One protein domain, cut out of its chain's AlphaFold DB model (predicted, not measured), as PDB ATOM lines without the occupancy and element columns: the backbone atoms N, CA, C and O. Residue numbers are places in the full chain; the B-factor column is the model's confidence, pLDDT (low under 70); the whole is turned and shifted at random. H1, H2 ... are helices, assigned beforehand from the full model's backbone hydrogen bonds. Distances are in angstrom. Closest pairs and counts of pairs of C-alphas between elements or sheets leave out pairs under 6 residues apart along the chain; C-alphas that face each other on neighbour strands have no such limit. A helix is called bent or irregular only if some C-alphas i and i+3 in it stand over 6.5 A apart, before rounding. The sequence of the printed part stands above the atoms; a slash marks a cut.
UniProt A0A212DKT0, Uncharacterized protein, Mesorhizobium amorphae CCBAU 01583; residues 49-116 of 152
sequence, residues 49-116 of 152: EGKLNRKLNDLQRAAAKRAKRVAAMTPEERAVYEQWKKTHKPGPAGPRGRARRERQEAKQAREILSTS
ATOM      1  N   GLU A  49     -42.141  49.244 -22.091       89.06
ATOM      2  CA  GLU A  49     -43.065  48.213 -21.598       89.06
ATOM      3  C   GLU A  49     -43.952  47.640 -22.709       89.06
ATOM      4  O   GLU A  49     -44.063  46.420 -22.844       89.06
ATOM      5  N   GLY A  50     -44.518  48.492 -23.571       91.00
ATOM      6  CA  GLY A  50     -45.331  48.046 -24.706       91.00
ATOM      7  C   GLY A  50     -44.534  47.163 -25.669       91.00
ATOM      8  O   GLY A  50     -45.000  46.097 -26.094       91.00
ATOM      9  N   LYS A  51     -43.281  47.540 -25.953       88.50
ATOM     10  CA  LYS A  51     -42.354  46.731 -26.764       88.50
ATOM     11  C   LYS A  51     -41.967  45.419 -26.088       88.50
ATOM     12  O   LYS A  51     -41.872  44.400 -26.777       88.50
ATOM     13  N   LEU A  52     -41.753  45.424 -24.772       90.69
ATOM     14  CA  LEU A  52     -41.450  44.216 -24.007       90.69
ATOM     15  C   LEU A  52     -42.617  43.227 -24.076       90.69
ATOM     16  O   LEU A  52     -42.424  42.087 -24.496       90.69
ATOM     17  N   ASN A  53     -43.829  43.685 -23.761       92.12
ATOM     18  CA  ASN A  53     -45.039  42.865 -23.772       92.12
ATOM     19  C   ASN A  53     -45.321  42.284 -25.158       92.12
ATOM     20  O   ASN A  53     -45.590  41.090 -25.293       92.12
ATOM     21  N   ARG A  54     -45.170  43.091 -26.217       91.00
ATOM     22  CA  ARG A  54     -45.274  42.605 -27.601       91.00
ATOM     23  C   ARG A  54     -44.296  41.459 -27.867       91.00
ATOM     24  O   ARG A  54     -44.691  40.429 -28.408       91.00
ATOM     25  N   LYS A  55     -43.039  41.605 -27.442       89.62
ATOM     26  CA  LYS A  55     -41.997  40.596 -27.666       89.62
ATOM     27  C   LYS A  55     -42.239  39.312 -26.878       89.62
ATOM     28  O   LYS A  55     -42.028  38.229 -27.418       89.62
ATOM     29  N   LEU A  56     -42.706  39.420 -25.636       93.81
ATOM     30  CA  LEU A  56     -43.099  38.263 -24.830       93.81
ATOM     31  C   LEU A  56     -44.255  37.502 -25.488       93.81
ATOM     32  O   LEU A  56     -44.164  36.285 -25.661       93.81
ATOM     33  N   ASN A  57     -45.280  38.217 -25.952       94.06
ATOM     34  CA  ASN A  57     -46.410  37.619 -26.662       94.06
ATOM     35  C   ASN A  57     -45.974  36.917 -27.956       94.06
ATOM     36  O   ASN A  57     -46.425  35.807 -28.246       94.06
ATOM     37  N   ASP A  58     -45.065  37.516 -28.727       92.06
ATOM     38  CA  ASP A  58     -44.534  36.900 -29.946       92.06
ATOM     39  C   ASP A  58     -43.746  35.614 -29.650       92.06
ATOM     40  O   ASP A  58     -43.907  34.612 -30.353       92.06
ATOM     41  N   LEU A  59     -42.943  35.602 -28.580       91.94
ATOM     42  CA  LEU A  59     -42.213  34.410 -28.138       91.94
ATOM     43  C   LEU A  59     -43.161  33.293 -27.696       91.94
ATOM     44  O   LEU A  59     -42.985  32.146 -28.112       91.94
ATOM     45  N   GLN A  60     -44.193  33.622 -26.917       94.88
ATOM     46  CA  GLN A  60     -45.213  32.663 -26.491       94.88
ATOM     47  C   GLN A  60     -45.975  32.084 -27.688       94.88
ATOM     48  O   GLN A  60     -46.114  30.866 -27.807       94.88
ATOM     49  N   ARG A  61     -46.401  32.929 -28.637       95.62
ATOM     50  CA  ARG A  61     -47.067  32.482 -29.871       95.62
ATOM     51  C   ARG A  61     -46.172  31.561 -30.694       95.62
ATOM     52  O   ARG A  61     -46.644  30.545 -31.205       95.62
ATOM     53  N   ALA A  62     -44.890  31.891 -30.832       92.25
ATOM     54  CA  ALA A  62     -43.933  31.057 -31.551       92.25
ATOM     55  C   ALA A  62     -43.722  29.698 -30.861       92.25
ATOM     56  O   ALA A  62     -43.703  28.667 -31.540       92.25
ATOM     57  N   ALA A  63     -43.617  29.685 -29.529       92.69
ATOM     58  CA  ALA A  63     -43.505  28.464 -28.736       92.69
ATOM     59  C   ALA A  63     -44.757  27.587 -28.878       92.69
ATOM     60  O   ALA A  63     -44.638  26.413 -29.221       92.69
ATOM     61  N   ALA A  64     -45.952  28.169 -28.739       95.31
ATOM     62  CA  ALA A  64     -47.220  27.462 -28.899       95.31
ATOM     63  C   ALA A  64     -47.380  26.873 -30.311       95.31
ATOM     64  O   ALA A  64     -47.745  25.709 -30.463       95.31
ATOM     65  N   LYS A  65     -47.040  27.632 -31.363       95.50
ATOM     66  CA  LYS A  65     -47.049  27.127 -32.749       95.50
ATOM     67  C   LYS A  65     -46.085  25.958 -32.945       95.50
ATOM     68  O   LYS A  65     -46.397  25.025 -33.681       95.50
ATOM     69  N   ARG A  66     -44.906  26.005 -32.319       91.88
ATOM     70  CA  ARG A  66     -43.937  24.905 -32.381       91.88
ATOM     71  C   ARG A  66     -44.452  23.678 -31.628       91.88
ATOM     72  O   ARG A  66     -44.378  22.591 -32.183       91.88
ATOM     73  N   ALA A  67     -45.017  23.860 -30.436       92.62
ATOM     74  CA  ALA A  67     -45.606  22.781 -29.648       92.62
ATOM     75  C   ALA A  67     -46.736  22.077 -30.410       92.62
ATOM     76  O   ALA A  67     -46.699  20.861 -30.545       92.62
ATOM     77  N   LYS A  68     -47.664  22.838 -31.009       94.44
ATOM     78  CA  LYS A  68     -48.739  22.283 -31.850       94.44
ATOM     79  C   LYS A  68     -48.202  21.450 -33.013       94.44
ATOM     80  O   LYS A  68     -48.701  20.366 -33.267       94.44
ATOM     81  N   ARG A  69     -47.159  21.933 -33.694       92.94
ATOM     82  CA  ARG A  69     -46.537  21.207 -34.809       92.94
ATOM     83  C   ARG A  69     -45.885  19.905 -34.359       92.94
ATOM     84  O   ARG A  69     -46.029  18.907 -35.038       92.94
ATOM     85  N   VAL A  70     -45.179  19.925 -33.230       89.62
ATOM     86  CA  VAL A  70     -44.530  18.727 -32.679       89.62
ATOM     87  C   VAL A  70     -45.563  17.730 -32.153       89.62
ATOM     88  O   VAL A  70     -45.350  16.534 -32.280       89.62
ATOM     89  N   ALA A  71     -46.673  18.204 -31.583       90.56
ATOM     90  CA  ALA A  71     -47.766  17.347 -31.129       90.56
ATOM     91  C   ALA A  71     -48.540  16.712 -32.295       90.56
ATOM     92  O   ALA A  71     -49.047  15.608 -32.149       90.56
ATOM     93  N   ALA A  72     -48.621  17.401 -33.437       93.06
ATOM     94  CA  ALA A  72     -49.247  16.883 -34.650       93.06
ATOM     95  C   ALA A  72     -48.349  15.917 -35.448       93.06
ATOM     96  O   ALA A  72     -48.852  15.268 -36.356       93.06
ATOM     97  N   MET A  73     -47.047  15.840 -35.146       91.94
ATOM     98  CA  MET A  73     -46.127  14.909 -35.810       91.94
ATOM     99  C   MET A  73     -46.348  13.482 -35.317       91.94
ATOM    100  O   MET A  73     -46.479  13.255 -34.110       91.94
ATOM    101  N   THR A  74     -46.284  12.516 -36.231       94.62
ATOM    102  CA  THR A  74     -46.217  11.100 -35.847       94.62
ATOM    103  C   THR A  74     -44.848  10.766 -35.224       94.62
ATOM    104  O   THR A  74     -43.884  11.533 -35.369       94.62
ATOM    105  N   PRO A  75     -44.710   9.638 -34.499       91.56
ATOM    106  CA  PRO A  75     -43.429   9.217 -33.928       91.56
ATOM    107  C   PRO A  75     -42.308   9.084 -34.972       91.56
ATOM    108  O   PRO A  75     -41.166   9.474 -34.712       91.56
ATOM    109  N   GLU A  76     -42.637   8.600 -36.169       90.19
ATOM    110  CA  GLU A  76     -41.710   8.409 -37.287       90.19
ATOM    111  C   GLU A  76     -41.241   9.758 -37.842       90.19
ATOM    112  O   GLU A  76     -40.039  10.008 -37.969       90.19
ATOM    113  N   GLU A  77     -42.176  10.679 -38.090       92.31
ATOM    114  CA  GLU A  77     -41.869  12.042 -38.536       92.31
ATOM    115  C   GLU A  77     -41.008  12.791 -37.516       92.31
ATOM    116  O   GLU A  77     -40.089  13.538 -37.872       92.31
ATOM    117  N   ARG A  78     -41.260  12.560 -36.225       90.75
ATOM    118  CA  ARG A  78     -40.475  13.147 -35.141       90.75
ATOM    119  C   ARG A  78     -39.041  12.621 -35.125       90.75
ATOM    120  O   ARG A  78     -38.120  13.411 -34.899       90.75
ATOM    121  N   ALA A  79     -38.830  11.331 -35.382       91.69
ATOM    122  CA  ALA A  79     -37.495  10.742 -35.478       91.69
ATOM    123  C   ALA A  79     -36.702  11.336 -36.653       91.69
ATOM    124  O   ALA A  79     -35.553  11.754 -36.476       91.69
ATOM    125  N   VAL A  80     -37.339  11.474 -37.822       92.06
ATOM    126  CA  VAL A  80     -36.742  12.127 -38.999       92.06
ATOM    127  C   VAL A  80     -36.408  13.591 -38.701       92.06
ATOM    128  O   VAL A  80     -35.304  14.050 -39.000       92.06
ATOM    129  N   TYR A  81     -37.317  14.324 -38.054       89.06
ATOM    130  CA  TYR A  81     -37.098  15.722 -37.680       89.06
ATOM    131  C   TYR A  81     -35.925  15.902 -36.705       89.06
ATOM    132  O   TYR A  81     -35.101  16.807 -36.880       89.06
ATOM    133  N   GLU A  82     -35.804  15.047 -35.688       89.31
ATOM    134  CA  GLU A  82     -34.671  15.099 -34.759       89.31
ATOM    135  C   GLU A  82     -33.355  14.704 -35.440       89.31
ATOM    136  O   GLU A  82     -32.328  15.342 -35.186       89.31
ATOM    137  N   GLN A  83     -33.370  13.731 -36.355       89.44
ATOM    138  CA  GLN A  83     -32.189  13.374 -37.140       89.44
ATOM    139  C   GLN A  83     -31.746  14.530 -38.044       89.44
ATOM    140  O   GLN A  83     -30.571  14.904 -38.037       89.44
ATOM    141  N   TRP A  84     -32.685  15.165 -38.748       90.81
ATOM    142  CA  TRP A  84     -32.423  16.362 -39.548       90.81
ATOM    143  C   TRP A  84     -31.829  17.486 -38.693       90.81
ATOM    144  O   TRP A  84     -30.818  18.087 -39.043       90.81
ATOM    145  N   LYS A  85     -32.398  17.735 -37.511       87.00
ATOM    146  CA  LYS A  85     -31.924  18.766 -36.580       87.00
ATOM    147  C   LYS A  85     -30.525  18.478 -36.029       87.00
ATOM    148  O   LYS A  85     -29.805  19.427 -35.725       87.00
ATOM    149  N   LYS A  86     -30.129  17.212 -35.872       82.62
ATOM    150  CA  LYS A  86     -28.755  16.841 -35.490       82.62
ATOM    151  C   LYS A  86     -27.769  17.135 -36.616       82.62
ATOM    152  O   LYS A  86     -26.734  17.740 -36.356       82.62
ATOM    153  N   THR A  87     -28.104  16.759 -37.848       81.56
ATOM    154  CA  THR A  87     -27.200  16.880 -39.002       81.56
ATOM    155  C   THR A  87     -27.129  18.299 -39.574       81.56
ATOM    156  O   THR A  87     -26.077  18.707 -40.055       81.56
ATOM    157  N   HIS A  88     -28.205  19.088 -39.472       82.00
ATOM    158  CA  HIS A  88     -28.319  20.424 -40.078       82.00
ATOM    159  C   HIS A  88     -28.142  21.582 -39.086       82.00
ATOM    160  O   HIS A  88     -28.302  22.751 -39.445       82.00
ATOM    161  N   LYS A  89     -27.796  21.300 -37.823       68.38
ATOM    162  CA  LYS A  89     -27.380  22.357 -36.896       68.38
ATOM    163  C   LYS A  89     -26.016  22.894 -37.337       68.38
ATOM    164  O   LYS A  89     -25.067  22.115 -37.419       68.38
ATOM    165  N   PRO A  90     -25.860  24.218 -37.533       68.44
ATOM    166  CA  PRO A  90     -24.534  24.809 -37.607       68.44
ATOM    167  C   PRO A  90     -23.796  24.399 -36.332       68.44
ATOM    168  O   PRO A  90     -24.279  24.699 -35.238       68.44
ATOM    169  N   GLY A  91     -22.685  23.671 -36.470       67.81
ATOM    170  CA  GLY A  91     -21.955  23.121 -35.326       67.81
ATOM    171  C   GLY A  91     -21.629  24.181 -34.260       67.81
ATOM    172  O   GLY A  91     -21.717  25.389 -34.522       67.81
ATOM    173  N   PRO A  92     -21.248  23.776 -33.038       70.88
ATOM    174  CA  PRO A  92     -20.925  24.722 -31.976       70.88
ATOM    175  C   PRO A  92     -19.922  25.789 -32.448       70.88
ATOM    176  O   PRO A  92     -19.084  25.556 -33.324       70.88
ATOM    177  N   ALA A  93     -20.046  27.007 -31.907       70.12
ATOM    178  CA  ALA A  93     -19.256  28.155 -32.361       70.12
ATOM    179  C   ALA A  93     -17.740  27.901 -32.265       70.12
ATOM    180  O   ALA A  93     -17.006  28.340 -33.146       70.12
ATOM    181  N   GLY A  94     -17.299  27.136 -31.258       77.06
ATOM    182  CA  GLY A  94     -15.903  26.731 -31.071       77.06
ATOM    183  C   GLY A  94     -15.343  25.950 -32.265       77.06
ATOM    184  O   GLY A  94     -14.453  26.468 -32.938       77.06
ATOM    185  N   PRO A  95     -15.875  24.758 -32.597       78.31
ATOM    186  CA  PRO A  95     -15.427  23.999 -33.767       78.31
ATOM    187  C   PRO A  95     -15.551  24.758 -35.091       78.31
ATOM    188  O   PRO A  95     -14.636  24.709 -35.908       78.31
ATOM    189  N   ARG A  96     -16.618  25.549 -35.288       77.25
ATOM    190  CA  ARG A  96     -16.733  26.409 -36.484       77.25
ATOM    191  C   ARG A  96     -15.643  27.481 -36.549       77.25
ATOM    192  O   ARG A  96     -15.168  27.791 -37.638       77.25
ATOM    193  N   GLY A  97     -15.273  28.060 -35.406       82.75
ATOM    194  CA  GLY A  97     -14.188  29.031 -35.287       82.75
ATOM    195  C   GLY A  97     -12.822  28.405 -35.562       82.75
ATOM    196  O   GLY A  97     -12.063  28.961 -36.351       82.75
ATOM    197  N   ARG A  98     -12.549  27.222 -34.994       84.12
ATOM    198  CA  ARG A  98     -11.319  26.453 -35.255       84.12
ATOM    199  C   ARG A  98     -11.174  26.117 -36.737       84.12
ATOM    200  O   ARG A  98     -10.187  26.513 -37.333       84.12
ATOM    201  N   ALA A  99     -12.210  25.555 -37.359       85.81
ATOM    202  CA  ALA A  99     -12.190  25.235 -38.788       85.81
ATOM    203  C   ALA A  99     -12.005  26.475 -39.686       85.81
ATOM    204  O   ALA A  99     -11.487  26.380 -40.794       85.81
ATOM    205  N   ARG A 100     -12.457  27.662 -39.250       87.50
ATOM    206  CA  ARG A 100     -12.178  28.919 -39.966       87.50
ATOM    207  C   ARG A 100     -10.716  29.333 -39.833       87.50
ATOM    208  O   ARG A 100     -10.148  29.726 -40.845       87.50
ATOM    209  N   ARG A 101     -10.143  29.247 -38.629       89.50
ATOM    210  CA  ARG A 101      -8.727  29.554 -38.383       89.50
ATOM    211  C   ARG A 101      -7.820  28.611 -39.153       89.50
ATOM    212  O   ARG A 101      -7.004  29.089 -39.917       89.50
ATOM    213  N   GLU A 102      -8.080  27.312 -39.089       92.50
ATOM    214  CA  GLU A 102      -7.333  26.296 -39.834       92.50
ATOM    215  C   GLU A 102      -7.336  26.573 -41.346       92.50
ATOM    216  O   GLU A 102      -6.297  26.531 -41.996       92.50
ATOM    217  N   ARG A 103      -8.482  26.970 -41.919       92.06
ATOM    218  CA  ARG A 103      -8.539  27.396 -43.330       92.06
ATOM    219  C   ARG A 103      -7.736  28.668 -43.612       92.06
ATOM    220  O   ARG A 103      -7.193  28.801 -44.705       92.06
ATOM    221  N   GLN A 104      -7.711  29.617 -42.681       94.69
ATOM    222  CA  GLN A 104      -6.925  30.844 -42.822       94.69
ATOM    223  C   GLN A 104      -5.426  30.554 -42.718       94.69
ATOM    224  O   GLN A 104      -4.677  31.010 -43.572       94.69
ATOM    225  N   GLU A 105      -5.015  29.750 -41.743       93.50
ATOM    226  CA  GLU A 105      -3.638  29.292 -41.546       93.50
ATOM    227  C   GLU A 105      -3.153  28.496 -42.761       93.50
ATOM    228  O   GLU A 105      -2.108  28.808 -43.319       93.50
ATOM    229  N   ALA A 106      -3.952  27.552 -43.268       92.56
ATOM    230  CA  ALA A 106      -3.625  26.809 -44.485       92.56
ATOM    231  C   ALA A 106      -3.501  27.721 -45.718       92.56
ATOM    232  O   ALA A 106      -2.642  27.497 -46.573       92.56
ATOM    233  N   LYS A 107      -4.338  28.763 -45.824       94.25
ATOM    234  CA  LYS A 107      -4.231  29.762 -46.895       94.25
ATOM    235  C   LYS A 107      -2.928  30.557 -46.775       94.25
ATOM    236  O   LYS A 107      -2.230  30.692 -47.772       94.25
ATOM    237  N   GLN A 108      -2.598  31.032 -45.575       90.94
ATOM    238  CA  GLN A 108      -1.361  31.770 -45.309       90.94
ATOM    239  C   GLN A 108      -0.123  30.904 -45.569       90.94
ATOM    240  O   GLN A 108       0.809  31.355 -46.222       90.94
ATOM    241  N   ALA A 109      -0.134  29.641 -45.140       89.69
ATOM    242  CA  ALA A 109       0.951  28.700 -45.399       89.69
ATOM    243  C   ALA A 109       1.156  28.468 -46.903       89.69
ATOM    244  O   ALA A 109       2.287  28.487 -47.381       89.69
ATOM    245  N   ARG A 110       0.068  28.305 -47.672       88.56
ATOM    246  CA  ARG A 110       0.143  28.214 -49.139       88.56
ATOM    247  C   ARG A 110       0.721  29.475 -49.764       88.56
ATOM    248  O   ARG A 110       1.529  29.366 -50.676       88.56
ATOM    249  N   GLU A 111       0.308  30.640 -49.283       89.62
ATOM    250  CA  GLU A 111       0.798  31.927 -49.769       89.62
ATOM    251  C   GLU A 111       2.309  32.046 -49.533       89.62
ATOM    252  O   GLU A 111       3.054  32.185 -50.498       89.62
ATOM    253  N   ILE A 112       2.776  31.808 -48.304       85.06
ATOM    254  CA  ILE A 112       4.204  31.801 -47.949       85.06
ATOM    255  C   ILE A 112       4.995  30.822 -48.828       85.06
ATOM    256  O   ILE A 112       6.014  31.201 -49.399       85.06
ATOM    257  N   LEU A 113       4.516  29.586 -48.991       83.75
ATOM    258  CA  LEU A 113       5.189  28.581 -49.824       83.75
ATOM    259  C   LEU A 113       5.208  28.953 -51.312       83.75
ATOM    260  O   LEU A 113       6.147  28.598 -52.017       83.75
ATOM    261  N   SER A 114       4.182  29.655 -51.796       81.38
ATOM    262  CA  SER A 114       4.093  30.087 -53.196       81.38
ATOM    263  C   SER A 114       4.916  31.339 -53.504       81.38
ATOM    264  O   SER A 114       5.345  31.515 -54.640       81.38
ATOM    265  N   THR A 115       5.116  32.214 -52.514       72.62
ATOM    266  CA  THR A 115       5.826  33.494 -52.670       72.62
ATOM    267  C   THR A 115       7.279  33.412 -52.211       72.62
ATOM    268  O   THR A 115       8.074  34.278 -52.569       72.62
ATOM    269  N   SER A 116       7.655  32.378 -51.449       64.50
ATOM    270  CA  SER A 116       9.054  32.139 -51.116       64.50
ATOM    271  C   SER A 116       9.832  31.941 -52.419       64.50
ATOM    272  O   SER A 116       9.525  30.998 -53.159       64.50
TER     273      SER A 116
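Overview. This is residues 49 to 116 of the 152 residues of an uncharacterized protein of Mesorhizobium amorphae CCBAU 01583 (UniProt A0A212DKT0). Read from the first residue, the printed part is an open, flat, angular path of three helices set one after another: long H1 and shorter H2 make a V, coming near each other only where H1 ends and H2 begins, and long H3 reaches away beyond H2 as a free arm. There is no packed core, and no helix touches another. You will find 68 residues printed, with the named helices H1, H2 and H3 in that order along the chain and no named strand; the class is all helix. The whole is extended, with a radius of gyration of the C-alphas of 21.9 A, and its C-alphas span 61 by 42 by 14 A along the three main axes.

Along the chain. Find C-alpha 49 at (-43.065, 48.213, -21.598); from there H1 runs through residues 49 to 72, 34.5 A from first to last C-alpha, with y falling to 16.883 at C-alpha 72. After Met 73 and Thr 74, look for C-alpha 75 at (-43.429, 9.217, -33.928), where H2 begins; it holds residues 75 to 87 and is 18.7 A long. Residues 88 to 92 then lead to H3, residues 93 to 115, which is 32.7 A long and ends at C-alpha 115 at (5.826, 33.494, -52.670). None of the three helices is bent or irregular.

Arrangement. Look first at Val 70 and Arg 78, whose C-alphas are the closest of H1 and H2 at 7.3 A. With this 1 pair of C-alphas within 8 A, H1 and H2 are close but not clearly touching. Their lines stand at a steep tilt of 57 degrees, and they run opposite ways. Their centres are 22.5 A apart. Go on to H3 and you will find it apart from H2 and apart from H1. Along the backbone of H1, H2 and H3, every O i to N i+4 pair is within hydrogen-bond range.

Size, cuts and confidence. The two C-alphas farthest apart are those of Gly 50 and Ser 116, at 62.5 A. The printed part runs from 49 to 116 without a cut, within a full chain of 152 residues. Both links are tight, with 2 residues between H1 and H2 and 5 between H2 and H3. Residues 49 to 69, which belong to H1, stand free, and so do residues 82 to 116, of which 82 to 87 belong to H2 and 93 to 115 to H3. In the B-factor column the mean pLDDT of the printed part is 87.6, and you will find the model's confidence low, under 70, at residues 89 to 91 and at residue 116.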